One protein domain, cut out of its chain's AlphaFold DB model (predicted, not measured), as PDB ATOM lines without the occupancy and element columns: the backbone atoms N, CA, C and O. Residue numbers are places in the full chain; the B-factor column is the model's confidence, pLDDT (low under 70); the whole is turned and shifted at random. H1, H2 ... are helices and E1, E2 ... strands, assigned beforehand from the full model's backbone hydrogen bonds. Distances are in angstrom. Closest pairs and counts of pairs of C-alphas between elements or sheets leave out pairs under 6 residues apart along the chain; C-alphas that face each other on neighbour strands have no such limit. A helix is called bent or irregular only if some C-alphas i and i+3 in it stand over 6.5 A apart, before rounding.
ATOM      1  N   SER A   2     -53.575  -4.650   5.835       55.84
ATOM      2  CA  SER A   2     -52.333  -4.303   5.106       55.84
ATOM      3  C   SER A   2     -52.531  -3.433   3.849       55.84
ATOM      4  O   SER A   2     -51.797  -2.473   3.653       55.84
ATOM      5  N   VAL A   3     -53.553  -3.709   3.031       59.59
ATOM      6  CA  VAL A   3     -53.837  -2.950   1.790       59.59
ATOM      7  C   VAL A   3     -54.276  -1.506   2.074       59.59
ATOM      8  O   VAL A   3     -53.843  -0.577   1.402       59.59
ATOM      9  N   ILE A   4     -55.089  -1.299   3.115       59.81
ATOM     10  CA  ILE A   4     -55.548   0.038   3.528       59.81
ATOM     11  C   ILE A   4     -54.375   0.853   4.090       59.81
ATOM     12  O   ILE A   4     -54.255   2.035   3.783       59.81
ATOM     13  N   ALA A   5     -53.473   0.222   4.852       53.88
ATOM     14  CA  ALA A   5     -52.250   0.868   5.322       53.88
ATOM     15  C   ALA A   5     -51.350   1.308   4.152       53.88
ATOM     16  O   ALA A   5     -50.891   2.446   4.141       53.88
ATOM     17  N   PHE A   6     -51.181   0.467   3.124       55.56
ATOM     18  CA  PHE A   6     -50.428   0.812   1.911       55.56
ATOM     19  C   PHE A   6     -51.035   1.991   1.138       55.56
ATOM     20  O   PHE A   6     -50.318   2.916   0.760       55.56
ATOM     21  N   ILE A   7     -52.358   2.000   0.940       58.94
ATOM     22  CA  ILE A   7     -53.058   3.102   0.258       58.94
ATOM     23  C   ILE A   7     -52.908   4.410   1.046       58.94
ATOM     24  O   ILE A   7     -52.690   5.468   0.452       58.94
ATOM     25  N   THR A   8     -52.999   4.349   2.375       58.06
ATOM     26  CA  THR A   8     -52.813   5.516   3.245       58.06
ATOM     27  C   THR A   8     -51.380   6.037   3.178       58.06
ATOM     28  O   THR A   8     -51.195   7.231   2.970       58.06
ATOM     29  N   VAL A   9     -50.371   5.163   3.256       66.31
ATOM     30  CA  VAL A   9     -48.956   5.546   3.106       66.31
ATOM     31  C   VAL A   9     -48.710   6.208   1.750       66.31
ATOM     32  O   VAL A   9     -48.090   7.265   1.694       66.31
ATOM     33  N   PHE A  10     -49.260   5.658   0.667       60.47
ATOM     34  CA  PHE A  10     -49.101   6.223  -0.672       60.47
ATOM     35  C   PHE A  10     -49.782   7.595  -0.828       60.47
ATOM     36  O   PHE A  10     -49.213   8.506  -1.428       60.47
ATOM     37  N   LYS A  11     -50.981   7.780  -0.258       60.97
ATOM     38  CA  LYS A  11     -51.669   9.083  -0.243       60.97
ATOM     39  C   LYS A  11     -50.925  10.122   0.597       60.97
ATOM     40  O   LYS A  11     -50.811  11.260   0.158       60.97
ATOM     41  N   VAL A  12     -50.415   9.735   1.768       60.91
ATOM     42  CA  VAL A  12     -49.613  10.613   2.635       60.91
ATOM     43  C   VAL A  12     -48.311  11.000   1.940       60.91
ATOM     44  O   VAL A  12     -47.972  12.177   1.930       60.91
ATOM     45  N   TYR A  13     -47.637  10.049   1.290       61.41
ATOM     46  CA  TYR A  13     -46.429  10.311   0.511       61.41
ATOM     47  C   TYR A  13     -46.699  11.287  -0.638       61.41
ATOM     48  O   TYR A  13     -46.024  12.301  -0.741       61.41
ATOM     49  N   ARG A  14     -47.744  11.053  -1.445       60.16
ATOM     50  CA  ARG A  14     -48.139  11.969  -2.531       60.16
ATOM     51  C   ARG A  14     -48.539  13.359  -2.041       60.16
ATOM     52  O   ARG A  14     -48.266  14.346  -2.714       60.16
ATOM     53  N   TRP A  15     -49.208  13.447  -0.895       68.25
ATOM     54  CA  TRP A  15     -49.564  14.732  -0.295       68.25
ATOM     55  C   TRP A  15     -48.324  15.481   0.208       68.25
ATOM     56  O   TRP A  15     -48.201  16.680  -0.038       68.25
ATOM     57  N   LEU A  16     -47.397  14.775   0.861       62.66
ATOM     58  CA  LEU A  16     -46.128  15.328   1.328       62.66
ATOM     59  C   LEU A  16     -45.286  15.823   0.144       62.66
ATOM     60  O   LEU A  16     -44.828  16.957   0.164       62.66
ATOM     61  N   ASP A  17     -45.165  15.008  -0.901       63.19
ATOM     62  CA  ASP A  17     -44.466  15.319  -2.151       63.19
ATOM     63  C   ASP A  17     -45.072  16.552  -2.845       63.19
ATOM     64  O   ASP A  17     -44.379  17.517  -3.160       63.19
ATOM     65  N   SER A  18     -46.404  16.607  -2.953       65.56
ATOM     66  CA  SER A  18     -47.110  17.781  -3.472       65.56
ATOM     67  C   SER A  18     -46.854  19.045  -2.645       65.56
ATOM     68  O   SER A  18     -46.766  20.129  -3.220       65.56
ATOM     69  N   LYS A  19     -46.761  18.939  -1.313       65.62
ATOM     70  CA  LYS A  19     -46.511  20.086  -0.426       65.62
ATOM     71  C   LYS A  19     -45.050  20.531  -0.432       65.62
ATOM     72  O   LYS A  19     -44.799  21.734  -0.371       65.62
ATOM     73  N   LEU A  20     -44.112  19.593  -0.544       64.62
ATOM     74  CA  LEU A  20     -42.687  19.865  -0.738       64.62
ATOM     75  C   LEU A  20     -42.464  20.614  -2.057       64.62
ATOM     76  O   LEU A  20     -41.805  21.649  -2.054       64.62
ATOM     77  N   ASN A  21     -43.116  20.181  -3.138       67.06
ATOM     78  CA  ASN A  21     -43.041  20.843  -4.442       67.06
ATOM     79  C   ASN A  21     -43.669  22.247  -4.437       67.06
ATOM     80  O   ASN A  21     -43.106  23.181  -5.009       67.06
ATOM     81  N   GLU A  22     -44.802  22.439  -3.753       75.69
ATOM     82  CA  GLU A  22     -45.435  23.759  -3.600       75.69
ATOM     83  C   GLU A  22     -44.552  24.733  -2.798       75.69
ATOM     84  O   GLU A  22     -44.388  25.893  -3.183       75.69
ATOM     85  N   LYS A  23     -43.931  24.263  -1.707       78.88
ATOM     86  CA  LYS A  23     -43.033  25.082  -0.880       78.88
ATOM     87  C   LYS A  23     -41.704  25.365  -1.560       78.88
ATOM     88  O   LYS A  23     -41.236  26.499  -1.510       78.88
ATOM     89  N   GLY A  24     -41.126  24.381  -2.237       78.06
ATOM     90  CA  GLY A  24     -39.929  24.571  -3.040       78.06
ATOM     91  C   GLY A  24     -40.149  25.602  -4.154       78.06
ATOM     92  O   GLY A  24     -39.343  26.519  -4.310       78.06
ATOM     93  N   PHE A  25     -41.279  25.528  -4.865       80.94
ATOM     94  CA  PHE A  25     -41.680  26.542  -5.845       80.94
ATOM     95  C   PHE A  25     -41.727  27.955  -5.249       80.94
ATOM     96  O   PHE A  25     -41.168  28.893  -5.822       80.94
ATOM     97  N   GLU A  26     -42.383  28.109  -4.097       85.50
ATOM     98  CA  GLU A  26     -42.478  29.386  -3.388       85.50
ATOM     99  C   GLU A  26     -41.084  29.936  -3.057       85.50
ATOM    100  O   GLU A  26     -40.775  31.077  -3.402       85.50
ATOM    101  N   GLN A  27     -40.207  29.109  -2.479       89.31
ATOM    102  CA  GLN A  27     -38.841  29.516  -2.145       89.31
ATOM    103  C   GLN A  27     -38.006  29.862  -3.386       89.31
ATOM    104  O   GLN A  27     -37.218  30.806  -3.356       89.31
ATOM    105  N   ALA A  28     -38.184  29.148  -4.501       88.31
ATOM    106  CA  ALA A  28     -37.438  29.411  -5.733       88.31
ATOM    107  C   ALA A  28     -37.813  30.771  -6.338       88.31
ATOM    108  O   ALA A  28     -36.943  31.516  -6.796       88.31
ATOM    109  N   ASN A  29     -39.095  31.139  -6.275       86.38
ATOM    110  CA  ASN A  29     -39.540  32.476  -6.662       86.38
ATOM    111  C   ASN A  29     -39.021  33.548  -5.703       86.38
ATOM    112  O   ASN A  29     -38.571  34.591  -6.170       86.38
ATOM    113  N   VAL A  30     -39.022  33.287  -4.388       89.62
ATOM    114  CA  VAL A  30     -38.428  34.201  -3.397       89.62
ATOM    115  C   VAL A  30     -36.962  34.462  -3.734       89.62
ATOM    116  O   VAL A  30     -36.553  35.619  -3.790       89.62
ATOM    117  N   TYR A  31     -36.181  33.423  -4.041       91.56
ATOM    118  CA  TYR A  31     -34.793  33.602  -4.460       91.56
ATOM    119  C   TYR A  31     -34.674  34.494  -5.703       91.56
ATOM    120  O   TYR A  31     -33.874  35.429  -5.706       91.56
ATOM    121  N   ILE A  32     -35.479  34.251  -6.743       89.12
ATOM    122  CA  ILE A  32     -35.468  35.070  -7.967       89.12
ATOM    123  C   ILE A  32     -35.815  36.528  -7.656       89.12
ATOM    124  O   ILE A  32     -35.146  37.430  -8.158       89.12
ATOM    125  N   SER A  33     -36.801  36.779  -6.793       88.44
ATOM    126  CA  SER A  33     -37.135  38.131  -6.344       88.44
ATOM    127  C   SER A  33     -35.961  38.799  -5.626       88.44
ATOM    128  O   SER A  33     -35.602  39.917  -5.985       88.44
ATOM    129  N   TYR A  34     -35.303  38.106  -4.691       90.81
ATOM    130  CA  TYR A  34     -34.102  38.618  -4.017       90.81
ATOM    131  C   TYR A  34     -32.963  38.891  -5.007       90.81
ATOM    132  O   TYR A  34     -32.210  39.852  -4.845       90.81
ATOM    133  N   PHE A  35     -32.837  38.069  -6.045       89.69
ATOM    134  CA  PHE A  35     -31.822  38.227  -7.077       89.69
ATOM    135  C   PHE A  35     -32.072  39.475  -7.937       89.69
ATOM    136  O   PHE A  35     -31.154  40.257  -8.175       89.69
ATOM    137  N   ILE A  36     -33.328  39.726  -8.327       89.00
ATOM    138  CA  ILE A  36     -33.733  40.971  -9.001       89.00
ATOM    139  C   ILE A  36     -33.521  42.173  -8.075       89.00
ATOM    140  O   ILE A  36     -32.994  43.200  -8.496       89.00
ATOM    141  N   GLU A  37     -33.898  42.056  -6.805       91.50
ATOM    142  CA  GLU A  37     -33.743  43.134  -5.831       91.50
ATOM    143  C   GLU A  37     -32.267  43.503  -5.618       91.50
ATOM    144  O   GLU A  37     -31.948  44.682  -5.474       91.50
ATOM    145  N   ALA A  38     -31.344  42.538  -5.705       92.81
ATOM    146  CA  ALA A  38     -29.909  42.814  -5.658       92.81
ATOM    147  C   ALA A  38     -29.462  43.741  -6.804       92.81
ATOM    148  O   ALA A  38     -28.671  44.658  -6.579       92.81
ATOM    149  N   LYS A  39     -30.000  43.562  -8.018       92.62
ATOM    150  CA  LYS A  39     -29.753  44.472  -9.150       92.62
ATOM    151  C   LYS A  39     -30.232  45.890  -8.844       92.62
ATOM    152  O   LYS A  39     -29.485  46.844  -9.051       92.62
ATOM    153  N   VAL A  40     -31.460  46.020  -8.343       93.44
ATOM    154  CA  VAL A  40     -32.080  47.319  -8.045       93.44
ATOM    155  C   VAL A  40     -31.326  48.037  -6.927       93.44
ATOM    156  O   VAL A  40     -31.007  49.217  -7.047       93.44
ATOM    157  N   LYS A  41     -30.962  47.329  -5.852       96.00
ATOM    158  CA  LYS A  41     -30.150  47.897  -4.766       96.00
ATOM    159  C   LYS A  41     -28.768  48.336  -5.255       96.00
ATOM    160  O   LYS A  41     -28.304  49.399  -4.849       96.00
ATOM    161  N   ALA A  42     -28.138  47.582  -6.162       96.12
ATOM    162  CA  ALA A  42     -26.877  47.989  -6.782       96.12
ATOM    163  C   ALA A  42     -27.023  49.286  -7.601       96.12
ATOM    164  O   ALA A  42     -26.158  50.157  -7.526       96.12
ATOM    165  N   GLU A  43     -28.124  49.445  -8.341       96.19
ATOM    166  CA  GLU A  43     -28.442  50.658  -9.108       96.19
ATOM    167  C   GLU A  43     -28.679  51.878  -8.211       96.19
ATOM    168  O   GLU A  43     -28.118  52.951  -8.460       96.19
ATOM    169  N   ILE A  44     -29.441  51.710  -7.126       97.06
ATOM    170  CA  ILE A  44     -29.661  52.765  -6.130       97.06
ATOM    171  C   ILE A  44     -28.322  53.185  -5.517       97.06
ATOM    172  O   ILE A  44     -27.994  54.370  -5.501       97.06
ATOM    173  N   LEU A  45     -27.515  52.223  -5.063       97.69
ATOM    174  CA  LEU A  45     -26.209  52.501  -4.472       97.69
ATOM    175  C   LEU A  45     -25.281  53.221  -5.462       97.69
ATOM    176  O   LEU A  45     -24.677  54.233  -5.111       97.69
ATOM    177  N   HIS A  46     -25.207  52.745  -6.709       97.25
ATOM    178  CA  HIS A  46     -24.430  53.383  -7.770       97.25
ATOM    179  C   HIS A  46     -24.849  54.842  -7.990       97.25
ATOM    180  O   HIS A  46     -24.000  55.732  -8.069       97.25
ATOM    181  N   THR A  47     -26.153  55.097  -8.056       96.31
ATOM    182  CA  THR A  47     -26.707  56.440  -8.266       96.31
ATOM    183  C   THR A  47     -26.317  57.384  -7.132       96.31
ATOM    184  O   THR A  47     -25.792  58.462  -7.388       96.31
ATOM    185  N   TYR A  48     -26.486  56.958  -5.879       95.69
ATOM    186  CA  TYR A  48     -26.160  57.787  -4.716       95.69
ATOM    187  C   TYR A  48     -24.651  58.027  -4.550       95.69
ATOM    188  O   TYR A  48     -24.240  59.111  -4.133       95.69
ATOM    189  N   ILE A  49     -23.808  57.050  -4.903       95.06
ATOM    190  CA  ILE A  49     -22.354  57.245  -4.909       95.06
ATOM    191  C   ILE A  49     -21.954  58.273  -5.980       95.06
ATOM    192  O   ILE A  49     -21.104  59.111  -5.695       95.06
ATOM    193  N   ASN A  50     -22.562  58.267  -7.173       93.31
ATOM    194  CA  ASN A  50     -22.288  59.290  -8.193       93.31
ATOM    195  C   ASN A  50     -22.814  60.680  -7.797       93.31
ATOM    196  O   ASN A  50     -22.087  61.658  -7.949       93.31
ATOM    197  N   ASP A  51     -24.021  60.769  -7.232       91.44
ATOM    198  CA  ASP A  51     -24.608  62.035  -6.760       91.44
ATOM    199  C   ASP A  51     -23.725  62.723  -5.702       91.44
ATOM    200  O   ASP A  51     -23.550  63.946  -5.717       91.44
ATOM    201  N   MET A  52     -23.083  61.942  -4.821       88.25
ATOM    202  CA  MET A  52     -22.086  62.488  -3.894       88.25
ATOM    203  C   MET A  52     -20.927  63.181  -4.619       88.25
ATOM    204  O   MET A  52     -20.505  64.258  -4.194       88.25
ATOM    205  N   TYR A  53     -20.426  62.613  -5.717       85.50
ATOM    206  CA  TYR A  53     -19.320  63.201  -6.470       85.50
ATOM    207  C   TYR A  53     -19.759  64.462  -7.204       85.50
ATOM    208  O   TYR A  53     -19.067  65.475  -7.151       85.50
ATOM    209  N   GLU A  54     -20.918  64.429  -7.854       83.75
ATOM    210  CA  GLU A  54     -21.443  65.588  -8.578       83.75
ATOM    211  C   GLU A  54     -21.681  66.780  -7.639       83.75
ATOM    212  O   GLU A  54     -21.384  67.923  -7.988       83.75
ATOM    213  N   THR A  55     -22.131  66.512  -6.410       77.62
ATOM    214  CA  THR A  55     -22.436  67.555  -5.423       77.62
ATOM    215  C   THR A  55     -21.178  68.089  -4.709       77.62
ATOM    216  O   THR A  55     -21.060  69.298  -4.462       77.62
ATOM    217  N   LEU A  56     -20.234  67.202  -4.361       75.31
ATOM    218  CA  LEU A  56     -19.158  67.476  -3.391       75.31
ATOM    219  C   LEU A  56     -17.736  67.217  -3.920       75.31
ATOM    220  O   LEU A  56     -16.763  67.611  -3.281       75.31
ATOM    221  N   GLY A  57     -17.595  66.577  -5.082       67.19
ATOM    222  CA  GLY A  57     -16.351  65.979  -5.576       67.19
ATOM    223  C   GLY A  57     -15.157  66.929  -5.664       67.19
ATOM    224  O   GLY A  57     -14.033  66.531  -5.375       67.19
ATOM    225  N   ASN A  58     -15.416  68.194  -6.003       71.69
ATOM    226  CA  ASN A  58     -14.379  69.188  -6.297       71.69
ATOM    227  C   ASN A  58     -14.249  70.272  -5.220       71.69
ATOM    228  O   ASN A  58     -13.447  71.189  -5.379       71.69
ATOM    229  N   LYS A  59     -15.065  70.212  -4.163       79.38
ATOM    230  CA  LYS A  59     -15.077  71.222  -3.102       79.38
ATOM    231  C   LYS A  59     -14.201  70.755  -1.945       79.38
ATOM    232  O   LYS A  59     -14.222  69.578  -1.572       79.38
ATOM    233  N   ASP A  60     -13.449  71.688  -1.376       79.62
ATOM    234  CA  ASP A  60     -12.859  71.469  -0.063       79.62
ATOM    235  C   ASP A  60     -13.995  71.370   0.949       79.62
ATOM    236  O   ASP A  60     -14.892  72.216   0.989       79.62
ATOM    237  N   LEU A  61     -13.987  70.291   1.723       74.56
ATOM    238  CA  LEU A  61     -15.034  70.033   2.695       74.56
ATOM    239  C   LEU A  61     -14.605  70.520   4.069       74.56
ATOM    240  O   LEU A  61     -13.489  70.268   4.523       74.56
ATOM    241  N   ASN A  62     -15.552  71.127   4.777       73.19
ATOM    242  CA  ASN A  62     -15.484  71.183   6.222       73.19
ATOM    243  C   ASN A  62     -16.068  69.874   6.776       73.19
ATOM    244  O   ASN A  62     -17.163  69.471   6.392       73.19
ATOM    245  N   ILE A  63     -15.365  69.213   7.695       66.56
ATOM    246  CA  ILE A  63     -15.806  67.950   8.318       66.56
ATOM    247  C   ILE A  63     -17.174  68.110   9.013       66.56
ATOM    248  O   ILE A  63     -17.905  67.132   9.179       66.56
ATOM    249  N   THR A  64     -17.553  69.339   9.380       76.44
ATOM    250  CA  THR A  64     -18.851  69.677   9.986       76.44
ATOM    251  C   THR A  64     -19.950  70.035   8.979       76.44
ATOM    252  O   THR A  64     -21.014  70.497   9.391       76.44
ATOM    253  N   ASP A  65     -19.714  69.886   7.673       81.88
ATOM    254  CA  ASP A  65     -20.722  70.152   6.648       81.88
ATOM    255  C   ASP A  65     -21.887  69.156   6.776       81.88
ATOM    256  O   ASP A  65     -21.726  67.939   6.649       81.88
ATOM    257  N   LYS A  66     -23.080  69.687   7.068       85.38
ATOM    258  CA  LYS A  66     -24.283  68.883   7.316       85.38
ATOM    259  C   LYS A  66     -24.774  68.160   6.066       85.38
ATOM    260  O   LYS A  66     -25.319  67.063   6.183       85.38
ATOM    261  N   GLU A  67     -24.609  68.758   4.889       85.19
ATOM    262  CA  GLU A  67     -25.023  68.151   3.627       85.19
ATOM    263  C   GLU A  67     -24.116  66.962   3.296       85.19
ATOM    264  O   GLU A  67     -24.615  65.870   3.012       85.19
ATOM    265  N   TYR A  68     -22.799  67.132   3.452       85.38
ATOM    266  CA  TYR A  68     -21.834  66.038   3.339       85.38
ATOM    267  C   TYR A  68     -22.134  64.905   4.322       85.38
ATOM    268  O   TYR A  68     -22.236  63.751   3.907       85.38
ATOM    269  N   GLN A  69     -22.302  65.210   5.612       87.00
ATOM    270  CA  GLN A  69     -22.569  64.188   6.630       87.00
ATOM    271  C   GLN A  69     -23.853  63.407   6.329       87.00
ATOM    272  O   GLN A  69     -23.856  62.179   6.418       87.00
ATOM    273  N   SER A  70     -24.917  64.104   5.920       90.06
ATOM    274  CA  SER A  70     -26.194  63.493   5.546       90.06
ATOM    275  C   SER A  70     -26.049  62.556   4.342       90.06
ATOM    276  O   SER A  70     -26.407  61.377   4.425       90.06
ATOM    277  N   LYS A  71     -25.452  63.036   3.241       89.75
ATOM    278  CA  LYS A  71     -25.252  62.231   2.025       89.75
ATOM    279  C   LYS A  71     -24.324  61.038   2.272       89.75
ATOM    280  O   LYS A  71     -24.644  59.923   1.867       89.75
ATOM    281  N   ASN A  72     -23.223  61.241   2.996       89.62
ATOM    282  CA  ASN A  72     -22.274  60.177   3.324       89.62
ATOM    283  C   ASN A  72     -22.903  59.107   4.228       89.62
ATOM    284  O   ASN A  72     -22.717  57.917   3.982       89.62
ATOM    285  N   SER A  73     -23.688  59.507   5.238       91.75
ATOM    286  CA  SER A  73     -24.451  58.559   6.061       91.75
ATOM    287  C   SER A  73     -25.408  57.749   5.197       91.75
ATOM    288  O   SER A  73     -25.392  56.524   5.247       91.75
ATOM    289  N   LYS A  74     -26.172  58.418   4.325       94.50
ATOM    290  CA  LYS A  74     -27.139  57.748   3.456       94.50
ATOM    291  C   LYS A  74     -26.484  56.721   2.533       94.50
ATOM    292  O   LYS A  74     -27.013  55.626   2.367       94.50
ATOM    293  N   VAL A  75     -25.340  57.055   1.940       94.88
ATOM    294  CA  VAL A  75     -24.590  56.127   1.083       94.88
ATOM    295  C   VAL A  75     -24.057  54.933   1.874       94.88
ATOM    296  O   VAL A  75     -24.137  53.806   1.392       94.88
ATOM    297  N   LYS A  76     -23.548  55.151   3.092       95.50
ATOM    298  CA  LYS A  76     -23.100  54.061   3.971       95.50
ATOM    299  C   LYS A  76     -24.248  53.137   4.369       95.50
ATOM    300  O   LYS A  76     -24.074  51.924   4.328       95.50
ATOM    301  N   ASP A  77     -25.418  53.694   4.673       97.19
ATOM    302  CA  ASP A  77     -26.614  52.910   4.989       97.19
ATOM    303  C   ASP A  77     -27.050  52.056   3.793       97.19
ATOM    304  O   ASP A  77     -27.345  50.874   3.948       97.19
ATOM    305  N   LEU A  78     -27.035  52.624   2.579       97.69
ATOM    306  CA  LEU A  78     -27.333  51.888   1.344       97.69
ATOM    307  C   LEU A  78     -26.305  50.782   1.064       97.69
ATOM    308  O   LEU A  78     -26.670  49.703   0.603       97.69
ATOM    309  N   HIS A  79     -25.024  51.030   1.342       97.88
ATOM    310  CA  HIS A  79     -23.968  50.026   1.188       97.88
ATOM    311  C   HIS A  79     -24.129  48.869   2.179       97.88
ATOM    312  O   HIS A  79     -24.028  47.706   1.782       97.88
ATOM    313  N   ALA A  80     -24.448  49.177   3.439       97.56
ATOM    314  CA  ALA A  80     -24.738  48.182   4.465       97.56
ATOM    315  C   ALA A  80     -25.987  47.354   4.118       97.56
ATOM    316  O   ALA A  80     -25.917  46.127   4.117       97.56
ATOM    317  N   ASP A  81     -27.087  48.006   3.724       97.25
ATOM    318  CA  ASP A  81     -28.314  47.338   3.266       97.25
ATOM    319  C   ASP A  81     -28.046  46.416   2.067       97.25
ATOM    320  O   ASP A  81     -28.498  45.271   2.041       97.25
ATOM    321  N   TYR A  82     -27.251  46.865   1.092       97.69
ATOM    322  CA  TYR A  82     -26.889  46.039  -0.055       97.69
ATOM    323  C   TYR A  82     -26.059  44.809   0.343       97.69
ATOM    324  O   TYR A  82     -26.310  43.700  -0.138       97.69
ATOM    325  N   LYS A  83     -25.101  44.975   1.260       97.25
ATOM    326  CA  LYS A  83     -24.303  43.869   1.803       97.25
ATOM    327  C   LYS A  83     -25.173  42.852   2.539       97.25
ATOM    328  O   LYS A  83     -25.056  41.653   2.279       97.25
ATOM    329  N   ASP A  84     -26.060  43.319   3.410       97.25
ATOM    330  CA  ASP A  84     -26.995  42.464   4.145       97.25
ATOM    331  C   ASP A  84     -27.940  41.725   3.193       97.25
ATOM    332  O   ASP A  84     -28.247  40.547   3.392       97.25
ATOM    333  N   HIS A  85     -28.352  42.383   2.108       96.44
ATOM    334  CA  HIS A  85     -29.163  41.768   1.065       96.44
ATOM    335  C   HIS A  85     -28.454  40.597   0.379       96.44
ATOM    336  O   HIS A  85     -29.066  39.545   0.195       96.44
ATOM    337  N   LEU A  86     -27.160  40.712   0.056       95.56
ATOM    338  CA  LEU A  86     -26.410  39.593  -0.536       95.56
ATOM    339  C   LEU A  86     -26.227  38.417   0.434       95.56
ATOM    340  O   LEU A  86     -26.240  37.259   0.009       95.56
ATOM    341  N   ILE A  87     -26.111  38.687   1.739       95.06
ATOM    342  CA  ILE A  87     -26.085  37.640   2.772       95.06
ATOM    343  C   ILE A  87     -27.430  36.900   2.810       95.06
ATOM    344  O   ILE A  87     -27.465  35.664   2.848       95.06
ATOM    345  N   LYS A  88     -28.547  37.636   2.744       94.56
ATOM    346  CA  LYS A  88     -29.890  37.043   2.665       94.56
ATOM    347  C   LYS A  88     -30.074  36.241   1.381       94.56
ATOM    348  O   LYS A  88     -30.537  35.112   1.461       94.56
ATOM    349  N   LEU A  89     -29.655  36.768   0.230       93.12
ATOM    350  CA  LEU A  89     -29.706  36.066  -1.057       93.12
ATOM    351  C   LEU A  89     -28.981  34.715  -0.987       93.12
ATOM    352  O   LEU A  89     -29.535  33.696  -1.395       93.12
ATOM    353  N   LYS A  90     -27.771  34.689  -0.415       92.25
ATOM    354  CA  LYS A  90     -27.034  33.439  -0.182       92.25
ATOM    355  C   LYS A  90     -27.829  32.477   0.704       92.25
ATOM    356  O   LYS A  90     -27.960  31.306   0.367       92.25
ATOM    357  N   SER A  91     -28.398  32.982   1.796       91.94
ATOM    358  CA  SER A  91     -29.210  32.178   2.716       91.94
ATOM    359  C   SER A  91     -30.446  31.587   2.025       91.94
ATOM    360  O   SER A  91     -30.783  30.433   2.264       91.94
ATOM    361  N   GLN A  92     -31.091  32.337   1.124       92.06
ATOM    362  CA  GLN A  92     -32.216  31.839   0.324       92.06
ATOM    363  C   GLN A  92     -31.793  30.712  -0.627       92.06
ATOM    364  O   GLN A  92     -32.522  29.735  -0.774       92.06
ATOM    365  N   LEU A  93     -30.599  30.796  -1.225       90.88
ATOM    366  CA  LEU A  93     -30.065  29.705  -2.047       90.88
ATOM    367  C   LEU A  93     -29.847  28.430  -1.224       90.88
ATOM    368  O   LEU A  93     -30.147  27.333  -1.689       90.88
ATOM    369  N   ASP A  94     -29.344  28.572   0.002       89.38
ATOM    370  CA  ASP A  94     -29.141  27.443   0.910       89.38
ATOM    371  C   ASP A  94     -30.478  26.830   1.371       89.38
ATOM    372  O   ASP A  94     -30.582  25.607   1.471       89.38
ATOM    373  N   ILE A  95     -31.527  27.642   1.568       88.56
ATOM    374  CA  ILE A  95     -32.886  27.163   1.885       88.56
ATOM    375  C   ILE A  95     -33.441  26.274   0.768       88.56
ATOM    376  O   ILE A  95     -34.096  25.277   1.068       88.56
ATOM    377  N   LEU A  96     -33.164  26.565  -0.507       88.38
ATOM    378  CA  LEU A  96     -33.652  25.740  -1.622       88.38
ATOM    379  C   LEU A  96     -33.183  24.287  -1.534       88.38
ATOM    380  O   LEU A  96     -33.960  23.378  -1.827       88.38
ATOM    381  N   ARG A  97     -31.968  24.058  -1.026       85.56
ATOM    382  CA  ARG A  97     -31.427  22.708  -0.820       85.56
ATOM    383  C   ARG A  97     -32.230  21.903   0.203       85.56
ATOM    384  O   ARG A  97     -32.323  20.690   0.073       85.56
ATOM    385  N   VAL A  98     -32.830  22.563   1.199       85.44
ATOM    386  CA  VAL A  98     -33.718  21.916   2.186       85.44
ATOM    387  C   VAL A  98     -34.988  21.381   1.519       85.44
ATOM    388  O   VAL A  98     -35.544  20.381   1.966       85.44
ATOM    389  N   TRP A  99     -35.426  22.021   0.435       83.75
ATOM    390  CA  TRP A  99     -36.618  21.647  -0.324       83.75
ATOM    391  C   TRP A  99     -36.314  20.740  -1.522       83.75
ATOM    392  O   TRP A  99     -37.128  20.666  -2.436       83.75
ATOM    393  N   ASP A 100     -35.152  20.074  -1.544       85.19
ATOM    394  CA  ASP A 100     -34.685  19.265  -2.678       85.19
ATOM    395  C   ASP A 100     -34.654  20.053  -4.008       85.19
ATOM    396  O   ASP A 100     -34.727  19.462  -5.084       85.19
ATOM    397  N   ILE A 101     -34.489  21.380  -3.977       87.88
ATOM    398  CA  ILE A 101     -34.328  22.206  -5.178       87.88
ATOM    399  C   ILE A 101     -32.866  22.590  -5.356       87.88
ATOM    400  O   ILE A 101     -32.224  23.143  -4.462       87.88
ATOM    401  N   GLU A 102     -32.358  22.359  -6.559       90.12
ATOM    402  CA  GLU A 102     -31.002  22.716  -6.946       90.12
ATOM    403  C   GLU A 102     -30.976  23.571  -8.210       90.12
ATOM    404  O   GLU A 102     -31.907  23.591  -9.016       90.12
ATOM    405  N   VAL A 103     -29.880  24.304  -8.386       90.81
ATOM    406  CA  VAL A 103     -29.613  25.051  -9.616       90.81
ATOM    407  C   VAL A 103     -29.322  24.050 -10.728       90.81
ATOM    408  O   VAL A 103     -28.588  23.084 -10.519       90.81
ATOM    409  N   HIS A 104     -29.849  24.289 -11.930       90.44
ATOM    410  CA  HIS A 104     -29.494  23.463 -13.082       90.44
ATOM    411  C   HIS A 104     -27.965  23.425 -13.266       90.44
ATOM    412  O   HIS A 104     -27.329  24.485 -13.281       90.44
ATOM    413  N   PRO A 105     -27.349  22.249 -13.494       87.56
ATOM    414  CA  PRO A 105     -25.896  22.138 -13.639       87.56
ATOM    415  C   PRO A 105     -25.319  23.040 -14.737       87.56
ATOM    416  O   PRO A 105     -24.254  23.630 -14.574       87.56
ATOM    417  N   ASN A 106     -26.055  23.214 -15.839       89.19
ATOM    418  CA  ASN A 106     -25.656  24.087 -16.946       89.19
ATOM    419  C   ASN A 106     -25.829  25.593 -16.652       89.19
ATOM    420  O   ASN A 106     -25.379  26.408 -17.456       89.19
ATOM    421  N   LYS A 107     -26.468  25.970 -15.534       90.25
ATOM    422  CA  LYS A 107     -26.651  27.357 -15.068       90.25
ATOM    423  C   LYS A 107     -25.800  27.708 -13.851       90.25
ATOM    424  O   LYS A 107     -25.563  28.888 -13.619       90.25
ATOM    425  N   SER A 108     -25.292  26.716 -13.118       90.69
ATOM    426  CA  SER A 108     -24.511  26.919 -11.888       90.69
ATOM    427  C   SER A 108     -23.353  27.907 -12.067       90.69
ATOM    428  O   SER A 108     -23.255  28.882 -11.326       90.69
ATOM    429  N   ASN A 109     -22.523  27.719 -13.100       91.69
ATOM    430  CA  ASN A 109     -21.369  28.592 -13.360       91.69
ATOM    431  C   ASN A 109     -21.776  30.029 -13.714       91.69
ATOM    432  O   ASN A 109     -21.066  30.980 -13.403       91.69
ATOM    433  N   GLU A 110     -22.894  30.196 -14.420       92.06
ATOM    434  CA  GLU A 110     -23.409  31.514 -14.791       92.06
ATOM    435  C   GLU A 110     -23.953  32.235 -13.550       92.06
ATOM    436  O   GLU A 110     -23.646  33.405 -13.331       92.06
ATOM    437  N   LEU A 111     -24.678  31.515 -12.686       91.94
ATOM    438  CA  LEU A 111     -25.212  32.056 -11.439       91.94
ATOM    439  C   LEU A 111     -24.088  32.485 -10.491       91.94
ATOM    440  O   LEU A 111     -24.130  33.583  -9.935       91.94
ATOM    441  N   GLU A 112     -23.059  31.651 -10.343       92.62
ATOM    442  CA  GLU A 112     -21.880  31.953  -9.531       92.62
ATOM    443  C   GLU A 112     -21.150  33.210 -10.025       92.62
ATOM    444  O   GLU A 112     -20.751  34.056  -9.219       92.62
ATOM    445  N   LYS A 113     -21.034  33.389 -11.347       93.81
ATOM    446  CA  LYS A 113     -20.470  34.613 -11.935       93.81
ATOM    447  C   LYS A 113     -21.301  35.845 -11.589       93.81
ATOM    448  O   LYS A 113     -20.733  36.828 -11.119       93.81
ATOM    449  N   CYS A 114     -22.624  35.794 -11.749       92.94
ATOM    450  CA  CYS A 114     -23.502  36.908 -11.381       92.94
ATOM    451  C   CYS A 114     -23.379  37.265  -9.889       92.94
ATOM    452  O   CYS A 114     -23.222  38.436  -9.542       92.94
ATOM    453  N   ILE A 115     -23.372  36.263  -9.003       93.19
ATOM    454  CA  ILE A 115     -23.166  36.466  -7.560       93.19
ATOM    455  C   ILE A 115     -21.797  37.108  -7.289       93.19
ATOM    456  O   ILE A 115     -21.693  38.057  -6.511       93.19
ATOM    457  N   THR A 116     -20.749  36.641  -7.968       95.19
ATOM    458  CA  THR A 116     -19.398  37.207  -7.860       95.19
ATOM    459  C   THR A 116     -19.361  38.669  -8.304       95.19
ATOM    460  O   THR A 116     -18.701  39.486  -7.663       95.19
ATOM    461  N   HIS A 117     -20.094  39.036  -9.359       95.88
ATOM    462  CA  HIS A 117     -20.209  40.428  -9.795       95.88
ATOM    463  C   HIS A 117     -20.841  41.318  -8.721       95.88
ATOM    464  O   HIS A 117     -20.318  42.402  -8.461       95.88
ATOM    465  N   TYR A 118     -21.888  40.847  -8.034       96.06
ATOM    466  CA  TYR A 118     -22.483  41.581  -6.913       96.06
ATOM    467  C   TYR A 118     -21.504  41.777  -5.746       96.06
ATOM    468  O   TYR A 118     -21.346  42.896  -5.256       96.06
ATOM    469  N   TYR A 119     -20.772  40.735  -5.339       96.38
ATOM    470  CA  TYR A 119     -19.759  40.870  -4.283       96.38
ATOM    471  C   TYR A 119     -18.596  41.783  -4.684       96.38
ATOM    472  O   TYR A 119     -18.134  42.586  -3.873       96.38
ATOM    473  N   ASN A 120     -18.138  41.712  -5.935       97.00
ATOM    474  CA  ASN A 120     -17.116  42.628  -6.432       97.00
ATOM    475  C   ASN A 120     -17.610  44.082  -6.390       97.00
ATOM    476  O   ASN A 120     -16.876  44.979  -5.976       97.00
ATOM    477  N   PHE A 121     -18.874  44.320  -6.743       97.88
ATOM    478  CA  PHE A 121     -19.462  45.652  -6.666       97.88
ATOM    479  C   PHE A 121     -19.522  46.195  -5.229       97.88
ATOM    480  O   PHE A 121     -19.251  47.380  -5.044       97.88
ATOM    481  N   ILE A 122     -19.758  45.361  -4.206       96.94
ATOM    482  CA  ILE A 122     -19.638  45.777  -2.791       96.94
ATOM    483  C   ILE A 122     -18.237  46.320  -2.496       96.94
ATOM    484  O   ILE A 122     -18.104  47.398  -1.914       96.94
ATOM    485  N   ILE A 123     -17.200  45.576  -2.893       96.81
ATOM    486  CA  ILE A 123     -15.799  45.917  -2.611       96.81
ATOM    487  C   ILE A 123     -15.417  47.228  -3.300       96.81
ATOM    488  O   ILE A 123     -14.787  48.092  -2.693       96.81
ATOM    489  N   ILE A 124     -15.787  47.391  -4.571       97.00
ATOM    490  CA  ILE A 124     -15.467  48.616  -5.309       97.00
ATOM    491  C   ILE A 124     -16.289  49.801  -4.790       97.00
ATOM    492  O   ILE A 124     -15.743  50.894  -4.651       97.00
ATOM    493  N   SER A 125     -17.556  49.593  -4.427       96.81
ATOM    494  CA  SER A 125     -18.390  50.638  -3.823       96.81
ATOM    495  C   SER A 125     -17.802  51.144  -2.506       96.81
ATOM    496  O   SER A 125     -17.746  52.349  -2.303       96.81
ATOM    497  N   ASP A 126     -17.280  50.258  -1.653       96.19
ATOM    498  CA  ASP A 126     -16.610  50.654  -0.407       96.19
ATOM    499  C   ASP A 126     -15.401  51.574  -0.671       96.19
ATOM    500  O   ASP A 126     -15.255  52.629  -0.053       96.19
ATOM    501  N   LYS A 127     -14.578  51.247  -1.678       94.50
ATOM    502  CA  LYS A 127     -13.455  52.105  -2.106       94.50
ATOM    503  C   LYS A 127     -13.922  53.482  -2.585       94.50
ATOM    504  O   LYS A 127     -13.296  54.495  -2.261       94.50
ATOM    505  N   MET A 128     -15.021  53.531  -3.338       94.56
ATOM    506  CA  MET A 128     -15.604  54.795  -3.796       94.56
ATOM    507  C   MET A 128     -16.114  55.629  -2.619       94.56
ATOM    508  O   MET A 128     -15.827  56.819  -2.548       94.56
ATOM    509  N   ILE A 129     -16.784  55.007  -1.647       93.38
ATOM    510  CA  ILE A 129     -17.265  55.674  -0.429       93.38
ATOM    511  C   ILE A 129     -16.095  56.246   0.377       93.38
ATOM    512  O   ILE A 129     -16.132  57.397   0.814       93.38
ATOM    513  N   ASN A 130     -15.018  55.477   0.526       90.94
ATOM    514  CA  ASN A 130     -13.838  55.903   1.273       90.94
ATOM    515  C   ASN A 130     -13.085  57.059   0.603       90.94
ATOM    516  O   ASN A 130     -12.453  57.850   1.299       90.94
ATOM    517  N   THR A 131     -13.218  57.230  -0.716       89.56
ATOM    518  CA  THR A 131     -12.652  58.389  -1.429       89.56
ATOM    519  C   THR A 131     -13.189  59.714  -0.876       89.56
ATOM    520  O   THR A 131     -12.474  60.713  -0.863       89.56
ATOM    521  N   TYR A 132     -14.417  59.731  -0.351       85.38
ATOM    522  CA  TYR A 132     -15.028  60.939   0.203       85.38
ATOM    523  C   TYR A 132     -14.510  61.349   1.581       85.38
ATOM    524  O   TYR A 132     -14.820  62.451   2.023       85.38
ATOM    525  N   GLN A 133     -13.709  60.513   2.246       82.44
ATOM    526  CA  GLN A 133     -13.111  60.858   3.538       82.44
ATOM    527  C   GLN A 133     -12.028  61.941   3.425       82.44
ATOM    528  O   GLN A 133     -11.721  62.595   4.419       82.44
ATOM    529  N   ASP A 134     -11.461  62.148   2.233       81.31
ATOM    530  CA  ASP A 134     -10.490  63.212   1.987       81.31
ATOM    531  C   ASP A 134     -11.163  64.588   2.130       81.31
ATOM    532  O   ASP A 134     -12.244  64.813   1.599       81.31
ATOM    533  N   VAL A 135     -10.569  65.533   2.853       80.12
ATOM    534  CA  VAL A 135     -11.127  66.893   2.980       80.12
ATOM    535  C   VAL A 135     -10.728  67.790   1.810       80.12
ATOM    536  O   VAL A 135     -11.453  68.734   1.504       80.12
ATOM    537  N   ASN A 136      -9.633  67.460   1.118       86.06
ATOM    538  CA  ASN A 136      -9.125  68.205  -0.024       86.06
ATOM    539  C   ASN A 136      -9.891  67.814  -1.297       86.06
ATOM    540  O   ASN A 136      -9.848  66.667  -1.749       86.06
ATOM    541  N   GLY A 137     -10.571  68.781  -1.909       84.62
ATOM    542  CA  GLY A 137     -11.390  68.566  -3.099       84.62
ATOM    543  C   GLY A 137     -10.591  68.075  -4.308       84.62
ATOM    544  O   GLY A 137     -11.063  67.225  -5.057       84.62
ATOM    545  N   MET A 138      -9.352  68.540  -4.491       88.06
ATOM    546  CA  MET A 138      -8.522  68.141  -5.633       88.06
ATOM    547  C   MET A 138      -7.988  66.708  -5.493       88.06
ATOM    548  O   MET A 138      -7.981  65.944  -6.462       88.06
ATOM    549  N   ALA A 139      -7.555  66.327  -4.291       88.19
ATOM    550  CA  ALA A 139      -7.108  64.966  -4.005       88.19
ATOM    551  C   ALA A 139      -8.272  63.968  -4.119       88.19
ATOM    552  O   ALA A 139      -8.149  62.948  -4.805       88.19
ATOM    553  N   ARG A 140      -9.440  64.327  -3.569       89.62
ATOM    554  CA  ARG A 140     -10.693  63.579  -3.726       89.62
ATOM    555  C   ARG A 140     -11.064  63.386  -5.195       89.62
ATOM    556  O   ARG A 140     -11.330  62.257  -5.602       89.62
ATOM    557  N   LYS A 141     -11.026  64.454  -6.002       90.50
ATOM    558  CA  LYS A 141     -11.293  64.404  -7.447       90.50
ATOM    559  C   LYS A 141     -10.390  63.401  -8.159       90.50
ATOM    560  O   LYS A 141     -10.878  62.525  -8.865       90.50
ATOM    561  N   LYS A 142      -9.076  63.496  -7.942       91.19
ATOM    562  CA  LYS A 142      -8.100  62.606  -8.584       91.19
ATOM    563  C   LYS A 142      -8.319  61.141  -8.191       91.19
ATOM    564  O   LYS A 142      -8.292  60.260  -9.050       91.19
ATOM    565  N   ASN A 143      -8.557  60.881  -6.905       91.94
ATOM    566  CA  ASN A 143      -8.843  59.536  -6.407       91.94
ATOM    567  C   ASN A 143     -10.154  58.991  -6.979       91.94
ATOM    568  O   ASN A 143     -10.215  57.825  -7.369       91.94
ATOM    569  N   TRP A 144     -11.183  59.833  -7.076       92.38
ATOM    570  CA  TRP A 144     -12.454  59.462  -7.678       92.38
ATOM    571  C   TRP A 144     -12.278  59.077  -9.141       92.38
ATOM    572  O   TRP A 144     -12.676  57.985  -9.526       92.38
ATOM    573  N   GLU A 145     -11.646  59.928  -9.953       92.56
ATOM    574  CA  GLU A 145     -11.410  59.665 -11.377       92.56
ATOM    575  C   GLU A 145     -10.666  58.341 -11.593       92.56
ATOM    576  O   GLU A 145     -11.054  57.554 -12.457       92.56
ATOM    577  N   PHE A 146      -9.660  58.054 -10.761       93.62
ATOM    578  CA  PHE A 146      -8.930  56.791 -10.796       93.62
ATOM    579  C   PHE A 146      -9.812  55.589 -10.421       93.62
ATOM    580  O   PHE A 146      -9.893  54.618 -11.175       93.62
ATOM    581  N   ASN A 147     -10.513  55.646  -9.286       94.25
ATOM    582  CA  ASN A 147     -11.344  54.536  -8.815       94.25
ATOM    583  C   ASN A 147     -12.573  54.301  -9.717       94.25
ATOM    584  O   ASN A 147     -12.999  53.155  -9.906       94.25
ATOM    585  N   ASN A 148     -13.090  55.356 -10.355       94.00
ATOM    586  CA  ASN A 148     -14.242  55.311 -11.253       94.00
ATOM    587  C   ASN A 148     -14.002  54.433 -12.496       94.00
ATOM    588  O   ASN A 148     -14.946  53.844 -13.026       94.00
ATOM    589  N   LEU A 149     -12.738  54.273 -12.915       94.19
ATOM    590  CA  LEU A 149     -12.346  53.347 -13.986       94.19
ATOM    591  C   LEU A 149     -12.730  51.896 -13.668       94.19
ATOM    592  O   LEU A 149     -13.064  51.138 -14.573       94.19
ATOM    593  N   SER A 150     -12.706  51.518 -12.387       95.00
ATOM    594  CA  SER A 150     -13.110  50.187 -11.918       95.00
ATOM    595  C   SER A 150     -14.570  50.128 -11.462       95.00
ATOM    596  O   SER A 150     -15.214  49.086 -11.590       95.00
ATOM    597  N   PHE A 151     -15.119  51.249 -10.990       96.38
ATOM    598  CA  PHE A 151     -16.490  51.340 -10.488       96.38
ATOM    599  C   PHE A 151     -17.539  51.135 -11.578       96.38
ATOM    600  O   PHE A 151     -18.432  50.305 -11.407       96.38
ATOM    601  N   LYS A 152     -17.409  51.824 -12.720       95.19
ATOM    602  CA  LYS A 152     -18.378  51.701 -13.821       95.19
ATOM    603  C   LYS A 152     -18.460  50.277 -14.378       95.19
ATOM    604  O   LYS A 152     -19.576  49.768 -14.485       95.19
ATOM    605  N   PRO A 153     -17.342  49.589 -14.694       96.50
ATOM    606  CA  PRO A 153     -17.409  48.200 -15.136       96.50
ATOM    607  C   PRO A 153     -17.968  47.265 -14.063       96.50
ATOM    608  O   PRO A 153     -18.781  46.402 -14.383       96.50
ATOM    609  N   ALA A 154     -17.582  47.445 -12.793       96.19
ATOM    610  CA  ALA A 154     -18.108  46.628 -11.701       96.19
ATOM    611  C   ALA A 154     -19.632  46.762 -11.586       96.19
ATOM    612  O   ALA A 154     -20.316  45.747 -11.498       96.19
ATOM    613  N   PHE A 155     -20.166  47.987 -11.670       97.44
ATOM    614  CA  PHE A 155     -21.606  48.223 -11.723       97.44
ATOM    615  C   PHE A 155     -22.241  47.583 -12.960       97.44
ATOM    616  O   PHE A 155     -23.203  46.835 -12.822       97.44
ATOM    617  N   ALA A 156     -21.698  47.810 -14.158       96.06
ATOM    618  CA  ALA A 156     -22.264  47.276 -15.399       96.06
ATOM    619  C   ALA A 156     -22.433  45.746 -15.357       96.06
ATOM    620  O   ALA A 156     -23.462  45.226 -15.780       96.06
ATOM    621  N   LEU A 157     -21.470  45.029 -14.771       95.50
ATOM    622  CA  LEU A 157     -21.543  43.577 -14.598       95.50
ATOM    623  C   LEU A 157     -22.689  43.130 -13.674       95.50
ATOM    624  O   LEU A 157     -23.268  42.072 -13.906       95.50
ATOM    625  N   THR A 158     -23.080  43.936 -12.678       94.06
ATOM    626  CA  THR A 158     -24.257  43.648 -11.827       94.06
ATOM    627  C   THR A 158     -25.586  43.716 -12.583       94.06
ATOM    628  O   THR A 158     -26.596  43.184 -12.121       94.06
ATOM    629  N   GLN A 159     -25.594  44.374 -13.745       92.81
ATOM    630  CA  GLN A 159     -26.787  44.581 -14.565       92.81
ATOM    631  C   GLN A 159     -26.987  43.470 -15.604       92.81
ATOM    632  O   GLN A 159     -28.062  43.377 -16.201       92.81
ATOM    633  N   ILE A 160     -25.982  42.609 -15.797       87.38
ATOM    634  CA  ILE A 160     -26.039  41.469 -16.711       87.38
ATOM    635  C   ILE A 160     -26.769  40.322 -16.009       87.38
ATOM    636  O   ILE A 160     -26.177  39.491 -15.322       87.38
ATOM    637  N   LEU A 161     -28.086  40.309 -16.186       76.81
ATOM    638  CA  LEU A 161     -28.988  39.265 -15.716       76.81
ATOM    639  C   LEU A 161     -29.572  38.513 -16.914       76.81
ATOM    640  O   LEU A 161     -30.148  39.157 -17.796       76.81
ATOM    641  N   PRO A 162     -29.493  37.171 -16.951       76.62
ATOM    642  CA  PRO A 162     -30.160  36.394 -17.988       76.62
ATOM    643  C   PRO A 162     -31.677  36.556 -17.858       76.62
ATOM    644  O   PRO A 162     -32.305  35.985 -16.969       76.62
ATOM    645  N   SER A 163     -32.284  37.340 -18.753       72.75
ATOM    646  CA  SER A 163     -33.722  37.656 -18.724       72.75
ATOM    647  C   SER A 163     -34.601  36.404 -18.732       72.75
ATOM    648  O   SER A 163     -35.660  36.376 -18.110       72.75
ATOM    649  N   VAL A 164     -34.121  35.330 -19.362       76.25
ATOM    650  CA  VAL A 164     -34.767  34.013 -19.385       76.25
ATOM    651  C   VAL A 164     -34.965  33.410 -17.991       76.25
ATOM    652  O   VAL A 164     -35.974  32.748 -17.768       76.25
ATOM    653  N   TRP A 165     -34.079  33.675 -17.025       77.94
ATOM    654  CA  TRP A 165     -34.217  33.170 -15.648       77.94
ATOM    655  C   TRP A 165     -35.388  33.801 -14.900       77.94
ATOM    656  O   TRP A 165     -35.881  33.231 -13.933       77.94
ATOM    657  N   LEU A 166     -35.853  34.960 -15.365       70.69
ATOM    658  CA  LEU A 166     -36.934  35.713 -14.737       70.69
ATOM    659  C   LEU A 166     -38.316  35.280 -15.246       70.69
ATOM    660  O   LEU A 166     -39.330  35.745 -14.737       70.69
ATOM    661  N   THR A 167     -38.369  34.402 -16.253       69.50
ATOM    662  CA  THR A 167     -39.631  33.951 -16.862       69.50
ATOM    663  C   THR A 167     -40.259  32.773 -16.119       69.50
ATOM    664  O   THR A 167     -41.477  32.620 -16.118       69.50
ATOM    665  N   SER A 168     -39.443  31.938 -15.471       74.75
ATOM    666  CA  SER A 168     -39.898  30.842 -14.619       74.75
ATOM    667  C   SER A 168     -38.756  30.330 -13.751       74.75
ATOM    668  O   SER A 168     -37.634  30.159 -14.230       74.75
ATOM    669  N   TRP A 169     -39.061  29.976 -12.501       80.88
ATOM    670  CA  TRP A 169     -38.101  29.338 -11.599       80.88
ATOM    671  C   TRP A 169     -37.476  28.066 -12.184       80.88
ATOM    672  O   TRP A 169     -36.288  27.833 -11.985       80.88
ATOM    673  N   ARG A 170     -38.232  27.301 -12.989       82.88
ATOM    674  CA  ARG A 170     -37.760  26.064 -13.639       82.88
ATOM    675  C   ARG A 170     -36.634  26.281 -14.645       82.88
ATOM    676  O   ARG A 170     -35.985  25.321 -15.050       82.88
ATOM    677  N   VAL A 171     -36.414  27.521 -15.086       85.25
ATOM    678  CA  VAL A 171     -35.301  27.857 -15.983       85.25
ATOM    679  C   VAL A 171     -33.976  27.854 -15.223       85.25
ATOM    680  O   VAL A 171     -32.954  27.450 -15.776       85.25
ATOM    681  N   LEU A 172     -33.986  28.301 -13.965       86.19
ATOM    682  CA  LEU A 172     -32.795  28.372 -13.120       86.19
ATOM    683  C   LEU A 172     -32.643  27.134 -12.229       86.19
ATOM    684  O   LEU A 172     -31.524  26.692 -11.974       86.19
ATOM    685  N   PHE A 173     -33.760  26.545 -11.814       90.50
ATOM    686  CA  PHE A 173     -33.813  25.495 -10.811       90.50
ATOM    687  C   PHE A 173     -34.485  24.217 -11.312       90.50
ATOM    688  O   PHE A 173     -35.322  24.242 -12.216       90.50
ATOM    689  N   ARG A 174     -34.151  23.102 -10.665       88.00
ATOM    690  CA  ARG A 174     -34.785  21.793 -10.828       88.00
ATOM    691  C   ARG A 174     -34.930  21.087  -9.488       88.00
ATOM    692  O   ARG A 174     -34.234  21.409  -8.530       88.00
ATOM    693  N   GLU A 175     -35.806  20.096  -9.450       85.00
ATOM    694  CA  GLU A 175     -35.867  19.137  -8.349       85.00
ATOM    695  C   GLU A 175     -34.639  18.212  -8.416       85.00
ATOM    696  O   GLU A 175     -34.271  17.715  -9.481       85.00
ATOM    697  N   SER A 176     -34.002  17.983  -7.272       79.25
ATOM    698  CA  SER A 176     -32.768  17.193  -7.126       79.25
ATOM    699  C   SER A 176     -33.018  15.697  -7.349       79.25
ATOM    700  O   SER A 176     -32.102  14.938  -7.658       79.25
TER     701      SER A 176
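What this domain is: This is residues 2 to 176 of the 182 residues of an uncharacterized protein of Klebsiella oxytoca (UniProt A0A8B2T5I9). Two long helical hairpins, H1 with H2 and H3 with H4, make a rod-like four-helix bundle, up and down, each helix running against the one before; residues 2 to 19 of H1 stick out beyond one end as a lone arm. A small sheet of E1 and E2, antiparallel, and the short H6 sit by H1 near the arm's root. The printed part has 175 residues, mostly helix, in the order H1 H2 E1 H3 H4 H5 H6 E2; it is loose, with a radius of gyration of the C-alphas of 22.6 A, and spans 85 by 31 by 20 A.

How they stand to each other: E1, residues 101 to 103, and E2, residues 173 to 175, are antiparallel neighbours; N 102 and O 174, 2.9 A apart, are within hydrogen-bond range. H1, residues 2 to 56, is the hub, touching four helices. With H2, residues 66 to 98, it forms a hairpin at a shallow tilt of 21 degrees; the closest C-alphas are Tyr 31 and Gln 92, 5.7 A. H3, residues 105 to 131, and H4, residues 137 to 158, form another at 11 degrees, closest at C-alphas Phe 121 and Ala 154, 5.3 A. H2 and H4 are apart. H6, residues 169 to 172, touches residues 25 to 32 of H1 alone, closest at C-alphas Ala 28 and Trp 169, 5.9 A. H5, residues 163 to 166, touches H6 only at the corner, and only just, with 3 pairs of C-alphas within 8 A. O i to N i+4 pairs within range number 49 of 51 in H1, 27 of 29 in H2, 21 of 23 in H3 and 14 of 18 in H4; H5 and H6 are too short for one.

Where its parts are: H1 runs 79.5 A from C-alpha 2 at (-52.333, -4.303, 5.106); H2 measures 48.2 A, H3 40.5 A and H4, with a kink of 44 degrees near residue 148, 29.4 A. H3 is irregular, C-alphas 106 and 109 being 7.2 A apart. E2 ends at C-alpha 175, (-35.867, 19.137, -8.349).

The domain as a whole: The C-alphas of Ser 2 and Asp 60 are farthest apart, 85.6 A. The printed part has no cut and no long link. Mean pLDDT of the printed part is 86.0; residues 2 to 21, 57, 63 and 167 are under 70.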